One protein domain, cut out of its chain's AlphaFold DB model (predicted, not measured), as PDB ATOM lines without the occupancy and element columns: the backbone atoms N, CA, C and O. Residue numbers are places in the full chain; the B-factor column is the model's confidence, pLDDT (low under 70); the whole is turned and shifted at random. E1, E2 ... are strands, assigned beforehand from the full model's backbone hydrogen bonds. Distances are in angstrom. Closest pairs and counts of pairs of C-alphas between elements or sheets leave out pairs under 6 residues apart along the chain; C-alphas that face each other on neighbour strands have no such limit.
ATOM      1  N   ASP A  33     -49.682 -19.243 -13.764       91.38
ATOM      2  CA  ASP A  33     -49.012 -19.216 -15.079       91.38
ATOM      3  C   ASP A  33     -47.529 -18.830 -14.872       91.38
ATOM      4  O   ASP A  33     -47.106 -17.680 -15.045       91.38
ATOM      5  N   GLY A  34     -46.766 -19.760 -14.289       91.62
ATOM      6  CA  GLY A  34     -45.365 -19.581 -13.909       91.62
ATOM      7  C   GLY A  34     -44.909 -20.475 -12.751       91.62
ATOM      8  O   GLY A  34     -44.342 -21.543 -12.962       91.62
ATOM      9  N   THR A  35     -45.024 -20.011 -11.502       94.12
ATOM     10  CA  THR A  35     -44.528 -20.739 -10.315       94.12
ATOM     11  C   THR A  35     -45.556 -20.805  -9.186       94.12
ATOM     12  O   THR A  35     -45.918 -19.779  -8.611       94.12
ATOM     13  N   GLY A  36     -45.958 -22.007  -8.785       93.25
ATOM     14  CA  GLY A  36     -46.785 -22.254  -7.602       93.25
ATOM     15  C   GLY A  36     -45.945 -22.715  -6.406       93.25
ATOM     16  O   GLY A  36     -45.041 -23.531  -6.553       93.25
ATOM     17  N   VAL A  37     -46.221 -22.213  -5.201       94.00
ATOM     18  CA  VAL A  37     -45.614 -22.678  -3.943       94.00
ATOM     19  C   VAL A  37     -46.709 -22.982  -2.923       94.00
ATOM     20  O   VAL A  37     -47.343 -22.064  -2.407       94.00
ATOM     21  N   GLY A  38     -46.894 -24.249  -2.565       92.00
ATOM     22  CA  GLY A  38     -47.914 -24.715  -1.629       92.00
ATOM     23  C   GLY A  38     -48.741 -25.849  -2.224       92.00
ATOM     24  O   GLY A  38     -48.202 -26.935  -2.406       92.00
ATOM     25  N   PHE A  39     -50.031 -25.612  -2.460       92.38
ATOM     26  CA  PHE A  39     -50.948 -26.595  -3.044       92.38
ATOM     27  C   PHE A  39     -51.571 -26.080  -4.349       92.38
ATOM     28  O   PHE A  39     -52.132 -24.991  -4.338       92.38
ATOM     29  N   GLY A  40     -51.558 -26.841  -5.440       91.12
ATOM     30  CA  GLY A  40     -52.272 -26.458  -6.672       91.12
ATOM     31  C   GLY A  40     -51.455 -26.614  -7.948       91.12
ATOM     32  O   GLY A  40     -50.478 -27.355  -7.957       91.12
ATOM     33  N   GLU A  41     -51.884 -25.936  -9.007       94.69
ATOM     34  CA  GLU A  41     -51.418 -26.147 -10.383       94.69
ATOM     35  C   GLU A  41     -50.446 -25.038 -10.823       94.69
ATOM     36  O   GLU A  41     -50.544 -23.887 -10.371       94.69
ATOM     37  N   ALA A  42     -49.486 -25.360 -11.693       94.25
ATOM     38  CA  ALA A  42     -48.582 -24.368 -12.269       94.25
ATOM     39  C   ALA A  42     -48.186 -24.663 -13.725       94.25
ATOM     40  O   ALA A  42     -47.615 -25.713 -14.007       94.25
ATOM     41  N   ASP A  43     -48.301 -23.670 -14.610       95.06
ATOM     42  CA  ASP A  43     -47.805 -23.726 -15.998       95.06
ATOM     43  C   ASP A  43     -46.281 -23.466 -16.052       95.06
ATOM     44  O   ASP A  43     -45.770 -22.572 -16.732       95.06
ATOM     45  N   GLY A  44     -45.522 -24.188 -15.227       94.75
ATOM     46  CA  GLY A  44     -44.077 -24.033 -15.116       94.75
ATOM     47  C   GLY A  44     -43.479 -24.836 -13.969       94.75
ATOM     48  O   GLY A  44     -43.002 -25.946 -14.176       94.75
ATOM     49  N   ILE A  45     -43.426 -24.264 -12.761       96.69
ATOM     50  CA  ILE A  45     -42.820 -24.912 -11.583       96.69
ATOM     51  C   ILE A  45     -43.793 -24.923 -10.400       96.69
ATOM     52  O   ILE A  45     -44.095 -23.873  -9.836       96.69
ATOM     53  N   GLY A  46     -44.199 -26.104  -9.946       95.94
ATOM     54  CA  GLY A  46     -44.883 -26.316  -8.670       95.94
ATOM     55  C   GLY A  46     -43.901 -26.706  -7.560       95.94
ATOM     56  O   GLY A  46     -43.071 -27.592  -7.731       95.94
ATOM     57  N   VAL A  47     -43.974 -26.072  -6.389       96.44
ATOM     58  CA  VAL A  47     -43.208 -26.449  -5.186       96.44
ATOM     59  C   VAL A  47     -44.176 -26.757  -4.052       96.44
ATOM     60  O   VAL A  47     -44.870 -25.863  -3.574       96.44
ATOM     61  N   GLY A  48     -44.187 -27.987  -3.548       94.81
ATOM     62  CA  GLY A  48     -45.148 -28.433  -2.538       94.81
ATOM     63  C   GLY A  48     -45.934 -29.639  -3.027       94.81
ATOM     64  O   GLY A  48     -45.312 -30.636  -3.372       94.81
ATOM     65  N   ALA A  49     -47.264 -29.579  -3.004       96.19
ATOM     66  CA  ALA A  49     -48.102 -30.667  -3.492       96.19
ATOM     67  C   ALA A  49     -49.064 -30.216  -4.597       96.19
ATOM     68  O   ALA A  49     -49.860 -29.310  -4.362       96.19
ATOM     69  N   GLY A  50     -49.030 -30.841  -5.771       94.44
ATOM     70  CA  GLY A  50     -49.893 -30.444  -6.886       94.44
ATOM     71  C   GLY A  50     -49.351 -30.832  -8.255       94.44
ATOM     72  O   GLY A  50     -48.488 -31.700  -8.343       94.44
ATOM     73  N   GLU A  51     -49.859 -30.182  -9.295       97.19
ATOM     74  CA  GLU A  51     -49.616 -30.536 -10.698       97.19
ATOM     75  C   GLU A  51     -48.831 -29.423 -11.410       97.19
ATOM     76  O   GLU A  51     -48.928 -28.249 -11.029       97.19
ATOM     77  N   ALA A  52     -48.030 -29.760 -12.424       96.12
ATOM     78  CA  ALA A  52     -47.380 -28.750 -13.259       96.12
ATOM     79  C   ALA A  52     -47.119 -29.196 -14.707       96.12
ATOM     80  O   ALA A  52     -46.546 -30.262 -14.924       96.12
ATOM     81  N   ASP A  53     -47.336 -28.301 -15.676       96.31
ATOM     82  CA  ASP A  53     -46.948 -28.472 -17.096       96.31
ATOM     83  C   ASP A  53     -45.422 -28.298 -17.317       96.31
ATOM     84  O   ASP A  53     -44.943 -27.756 -18.318       96.31
ATOM     85  N   GLY A  54     -44.616 -28.666 -16.322       97.25
ATOM     86  CA  GLY A  54     -43.170 -28.507 -16.363       97.25
ATOM     87  C   GLY A  54     -42.467 -29.263 -15.249       97.25
ATOM     88  O   GLY A  54     -41.878 -30.315 -15.479       97.25
ATOM     89  N   THR A  55     -42.428 -28.716 -14.034       98.12
ATOM     90  CA  THR A  55     -41.711 -29.356 -12.922       98.12
ATOM     91  C   THR A  55     -42.451 -29.264 -11.600       98.12
ATOM     92  O   THR A  55     -42.757 -28.167 -11.139       98.12
ATOM     93  N   VAL A  56     -42.608 -30.393 -10.912       98.19
ATOM     94  CA  VAL A  56     -43.008 -30.445  -9.502       98.19
ATOM     95  C   VAL A  56     -41.791 -30.729  -8.622       98.19
ATOM     96  O   VAL A  56     -41.030 -31.663  -8.854       98.19
ATOM     97  N   VAL A  57     -41.606 -29.940  -7.564       98.12
ATOM     98  CA  VAL A  57     -40.658 -30.202  -6.472       98.12
ATOM     99  C   VAL A  57     -41.453 -30.458  -5.195       98.12
ATOM    100  O   VAL A  57     -41.937 -29.521  -4.554       98.12
ATOM    101  N   GLY A  58     -41.578 -31.722  -4.803       97.44
ATOM    102  CA  GLY A  58     -42.409 -32.148  -3.680       97.44
ATOM    103  C   GLY A  58     -43.219 -33.395  -4.013       97.44
ATOM    104  O   GLY A  58     -42.619 -34.437  -4.243       97.44
ATOM    105  N   ALA A  59     -44.549 -33.317  -3.965       97.88
ATOM    106  CA  ALA A  59     -45.434 -34.449  -4.228       97.88
ATOM    107  C   ALA A  59     -46.479 -34.129  -5.309       97.88
ATOM    108  O   ALA A  59     -47.241 -33.186  -5.126       97.88
ATOM    109  N   GLY A  60     -46.580 -34.912  -6.378       97.12
ATOM    110  CA  GLY A  60     -47.645 -34.744  -7.373       97.12
ATOM    111  C   GLY A  60     -47.223 -35.102  -8.790       97.12
ATOM    112  O   GLY A  60     -46.312 -35.906  -8.958       97.12
ATOM    113  N   GLU A  61     -47.899 -34.523  -9.778       98.31
ATOM    114  CA  GLU A  61     -47.832 -34.952 -11.181       98.31
ATOM    115  C   GLU A  61     -47.216 -33.860 -12.068       98.31
ATOM    116  O   GLU A  61     -47.425 -32.669 -11.823       98.31
ATOM    117  N   ALA A  62     -46.439 -34.229 -13.089       97.69
ATOM    118  CA  ALA A  62     -45.884 -33.250 -14.026       97.69
ATOM    119  C   ALA A  62     -45.825 -33.734 -15.483       97.69
ATOM    120  O   ALA A  62     -45.311 -34.818 -15.748       97.69
ATOM    121  N   ASP A  63     -46.196 -32.871 -16.434       97.81
ATOM    122  CA  ASP A  63     -45.876 -33.034 -17.869       97.81
ATOM    123  C   ASP A  63     -44.421 -32.586 -18.127       97.81
ATOM    124  O   ASP A  63     -44.122 -31.561 -18.747       97.81
ATOM    125  N   GLY A  64     -43.482 -33.275 -17.476       97.94
ATOM    126  CA  GLY A  64     -42.060 -32.975 -17.566       97.94
ATOM    127  C   GLY A  64     -41.230 -33.651 -16.483       97.94
ATOM    128  O   GLY A  64     -40.542 -34.639 -16.738       97.94
ATOM    129  N   THR A  65     -41.170 -33.085 -15.275       98.44
ATOM    130  CA  THR A  65     -40.303 -33.618 -14.210       98.44
ATOM    131  C   THR A  65     -40.905 -33.533 -12.813       98.44
ATOM    132  O   THR A  65     -41.285 -32.460 -12.356       98.44
ATOM    133  N   VAL A  66     -40.848 -34.627 -12.058       98.50
ATOM    134  CA  VAL A  66     -41.080 -34.634 -10.609       98.50
ATOM    135  C   VAL A  66     -39.755 -34.821  -9.873       98.50
ATOM    136  O   VAL A  66     -38.987 -35.739 -10.148       98.50
ATOM    137  N   VAL A  67     -39.485 -33.972  -8.883       98.38
ATOM    138  CA  VAL A  67     -38.410 -34.145  -7.898       98.38
ATOM    139  C   VAL A  67     -39.043 -34.346  -6.524       98.38
ATOM    140  O   VAL A  67     -39.464 -33.382  -5.876       98.38
ATOM    141  N   GLY A  68     -39.099 -35.593  -6.061       97.94
ATOM    142  CA  GLY A  68     -39.762 -35.981  -4.819       97.94
ATOM    143  C   GLY A  68     -40.615 -37.235  -4.990       97.94
ATOM    144  O   GLY A  68     -40.054 -38.307  -5.185       97.94
ATOM    145  N   PHE A  69     -41.933 -37.119  -4.857       98.00
ATOM    146  CA  PHE A  69     -42.866 -38.245  -4.947       98.00
ATOM    147  C   PHE A  69     -43.937 -38.000  -6.013       98.00
ATOM    148  O   PHE A  69     -44.562 -36.946  -5.975       98.00
ATOM    149  N   GLY A  70     -44.211 -38.959  -6.894       97.62
ATOM    150  CA  GLY A  70     -45.348 -38.881  -7.823       97.62
ATOM    151  C   GLY A  70     -45.005 -39.249  -9.261       97.62
ATOM    152  O   GLY A  70     -44.033 -39.964  -9.486       97.62
ATOM    153  N   GLU A  71     -45.818 -38.787 -10.204       98.50
ATOM    154  CA  GLU A  71     -45.855 -39.292 -11.582       98.50
ATOM    155  C   GLU A  71     -45.382 -38.224 -12.578       98.50
ATOM    156  O   GLU A  71     -45.662 -37.036 -12.400       98.50
ATOM    157  N   ALA A  72     -44.653 -38.609 -13.625       97.94
ATOM    158  CA  ALA A  72     -44.236 -37.664 -14.661       97.94
ATOM    159  C   ALA A  72     -44.327 -38.240 -16.076       97.94
ATOM    160  O   ALA A  72     -43.778 -39.310 -16.331       97.94
ATOM    161  N   ASP A  73     -44.881 -37.466 -17.016       98.12
ATOM    162  CA  ASP A  73     -44.702 -37.688 -18.461       98.12
ATOM    163  C   ASP A  73     -43.309 -37.168 -18.872       98.12
ATOM    164  O   ASP A  73     -43.120 -36.068 -19.394       98.12
ATOM    165  N   GLY A  74     -42.275 -37.887 -18.436       98.00
ATOM    166  CA  GLY A  74     -40.887 -37.498 -18.639       98.00
ATOM    167  C   GLY A  74     -39.943 -38.089 -17.602       98.00
ATOM    168  O   GLY A  74     -39.288 -39.100 -17.848       98.00
ATOM    169  N   THR A  75     -39.734 -37.412 -16.470       98.56
ATOM    170  CA  THR A  75     -38.715 -37.824 -15.487       98.56
ATOM    171  C   THR A  75     -39.179 -37.738 -14.040       98.56
ATOM    172  O   THR A  75     -39.604 -36.682 -13.580       98.56
ATOM    173  N   VAL A  76     -38.954 -38.798 -13.266       98.56
ATOM    174  CA  VAL A  76     -39.072 -38.776 -11.802       98.56
ATOM    175  C   VAL A  76     -37.689 -38.894 -11.168       98.56
ATOM    176  O   VAL A  76     -36.917 -39.795 -11.481       98.56
ATOM    177  N   VAL A  77     -37.363 -38.001 -10.232       98.38
ATOM    178  CA  VAL A  77     -36.199 -38.100  -9.340       98.38
ATOM    179  C   VAL A  77     -36.691 -38.190  -7.898       98.38
ATOM    180  O   VAL A  77     -37.044 -37.181  -7.283       98.38
ATOM    181  N   GLY A  78     -36.689 -39.392  -7.337       97.88
ATOM    182  CA  GLY A  78     -37.213 -39.682  -6.008       97.88
ATOM    183  C   GLY A  78     -37.975 -40.999  -6.000       97.88
ATOM    184  O   GLY A  78     -37.344 -42.041  -6.153       97.88
ATOM    185  N   ALA A  79     -39.287 -40.972  -5.775       98.00
ATOM    186  CA  ALA A  79     -40.102 -42.178  -5.853       98.00
ATOM    187  C   ALA A  79     -41.425 -41.990  -6.604       98.00
ATOM    188  O   ALA A  79     -42.159 -41.050  -6.309       98.00
ATOM    189  N   GLY A  80     -41.748 -42.902  -7.518       97.50
ATOM    190  CA  GLY A  80     -42.975 -42.865  -8.317       97.50
ATOM    191  C   GLY A  80     -42.777 -43.395  -9.736       97.50
ATOM    192  O   GLY A  80     -41.839 -44.155  -9.963       97.50
ATOM    193  N   GLU A  81     -43.654 -42.999 -10.654       98.38
ATOM    194  CA  GLU A  81     -43.781 -43.577 -12.002       98.38
ATOM    195  C   GLU A  81     -43.395 -42.543 -13.073       98.38
ATOM    196  O   GLU A  81     -43.779 -41.375 -12.983       98.38
ATOM    197  N   ALA A  82     -42.613 -42.939 -14.077       97.94
ATOM    198  CA  ALA A  82     -42.181 -42.041 -15.151       97.94
ATOM    199  C   ALA A  82     -42.454 -42.626 -16.543       97.94
ATOM    200  O   ALA A  82     -41.884 -43.662 -16.873       97.94
ATOM    201  N   ASP A  83     -43.174 -41.908 -17.411       98.25
ATOM    202  CA  ASP A  83     -43.206 -42.202 -18.858       98.25
ATOM    203  C   ASP A  83     -41.910 -41.681 -19.513       98.25
ATOM    204  O   ASP A  83     -41.844 -40.622 -20.140       98.25
ATOM    205  N   GLY A  84     -40.795 -42.348 -19.211       97.81
ATOM    206  CA  GLY A  84     -39.470 -41.960 -19.683       97.81
ATOM    207  C   GLY A  84     -38.343 -42.424 -18.770       97.81
ATOM    208  O   GLY A  84     -37.719 -43.455 -19.014       97.81
ATOM    209  N   THR A  85     -37.968 -41.623 -17.768       98.38
ATOM    210  CA  THR A  85     -36.824 -41.920 -16.884       98.38
ATOM    211  C   THR A  85     -37.169 -41.811 -15.401       98.38
ATOM    212  O   THR A  85     -37.445 -40.725 -14.894       98.38
ATOM    213  N   GLY A  86     -37.043 -42.914 -14.668       98.06
ATOM    214  CA  GLY A  86     -37.139 -42.951 -13.208       98.06
ATOM    215  C   GLY A  86     -35.756 -43.000 -12.557       98.06
ATOM    216  O   GLY A  86     -34.905 -43.796 -12.943       98.06
ATOM    217  N   VAL A  87     -35.502 -42.166 -11.547       98.19
ATOM    218  CA  VAL A  87     -34.281 -42.197 -10.727       98.19
ATOM    219  C   VAL A  87     -34.653 -42.274  -9.251       98.19
ATOM    220  O   VAL A  87     -35.123 -41.294  -8.674       98.19
ATOM    221  N   GLY A  88     -34.365 -43.401  -8.606       97.38
ATOM    222  CA  GLY A  88     -34.648 -43.645  -7.194       97.38
ATOM    223  C   GLY A  88     -35.436 -44.933  -6.991       97.38
ATOM    224  O   GLY A  88     -34.861 -46.003  -7.168       97.38
ATOM    225  N   PHE A  89     -36.693 -44.828  -6.557       97.06
ATOM    226  CA  PHE A  89     -37.570 -45.970  -6.279       97.06
ATOM    227  C   PHE A  89     -38.850 -45.915  -7.121       97.06
ATOM    228  O   PHE A  89     -39.640 -45.001  -6.915       97.06
ATOM    229  N   GLY A  90     -39.112 -46.886  -7.990       96.25
ATOM    230  CA  GLY A  90     -40.386 -46.948  -8.719       96.25
ATOM    231  C   GLY A  90     -40.261 -47.477 -10.139       96.25
ATOM    232  O   GLY A  90     -39.304 -48.182 -10.442       96.25
ATOM    233  N   GLU A  91     -41.235 -47.136 -10.975       97.81
ATOM    234  CA  GLU A  91     -41.430 -47.706 -12.311       97.81
ATOM    235  C   GLU A  91     -41.081 -46.672 -13.393       97.81
ATOM    236  O   GLU A  91     -41.200 -45.458 -13.178       97.81
ATOM    237  N   ALA A  92     -40.610 -47.136 -14.549       97.62
ATOM    238  CA  ALA A  92     -40.335 -46.265 -15.685       97.62
ATOM    239  C   ALA A  92     -40.633 -46.934 -17.033       97.62
ATOM    240  O   ALA A  92     -40.007 -47.942 -17.363       97.62
ATOM    241  N   ASP A  93     -41.430 -46.281 -17.878       97.94
ATOM    242  CA  ASP A  93     -41.687 -46.703 -19.263       97.94
ATOM    243  C   ASP A  93     -40.515 -46.306 -20.185       97.94
ATOM    244  O   ASP A  93     -40.626 -45.546 -21.148       97.94
ATOM    245  N   GLY A  94     -39.312 -46.760 -19.836       97.62
ATOM    246  CA  GLY A  94     -38.094 -46.457 -20.573       97.62
ATOM    247  C   GLY A  94     -36.834 -46.834 -19.808       97.62
ATOM    248  O   GLY A  94     -36.228 -47.872 -20.063       97.62
TER     249      GLY A  94
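This is residues 33 to 94 of the 280 residues of an uncharacterized protein of Paenibacillus borealis (UniProt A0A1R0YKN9). The chain is wound in six stacked turns, a narrow solenoid in which each strand, E1 to E6, folds back sharply on itself and a tight link leads on to the next. The strands stand side by side as one parallel sheet, in the order E1 E2 E3 E4 E5 E6, and the stack makes the long axis. The printed part has 62 residues, with six named strands in that same order along the chain and no named helix; the class is all strand. It is compact, with a radius of gyration of the C-alphas of 10.1 A, and a rod of 30 by 15 by 11 A.

The sheet is twisted, its C-alphas lying up to 4.9 A off the best plane. Its inner strands include E3, residues 55 to 62, and E4, residues 65 to 72, which are parallel at 7 degrees; N 56 and O 65 are within hydrogen-bond range at 2.8 A, and C-alphas 59 and 69, which face each other, are 4.6 A apart. E2, residues 45 to 52, is parallel to E3 at 22 degrees, with N 48 and O 57 at 2.9 A. E5, residues 75 to 82, is parallel to E4 at 3 degrees, with N 79 and O 68 at 2.8 A. The edge strands are E1, residues 35 to 42, parallel to E2 with N 38 and O 47 at 2.8 A, and E6, residues 85 to 92, parallel to E5 with N 87 and O 76 at 2.8 A. E1 and E6 are apart.

E1 begins at C-alpha 35 (-44.528, -20.739, -10.315), bends by 156 degrees at residue 39 and measures 5.8 A from first to last C-alpha. E2 measures 6.2 A, E3 5.8 A, E4 5.7 A and E5 5.5 A; they bend at residues 49, 59, 69 and 79. E6 measures 5.7 A, bends by 156 degrees at residue 89 and ends at C-alpha 92 (-40.335, -46.265, -15.685).

The C-alphas of Gly 38 and Gly 94, the two farthest apart, are 30.5 A apart. The printed part has no cut, and its five links between strands are tight. The mean pLDDT of the printed part is 96.7, and no printed residue is under 70.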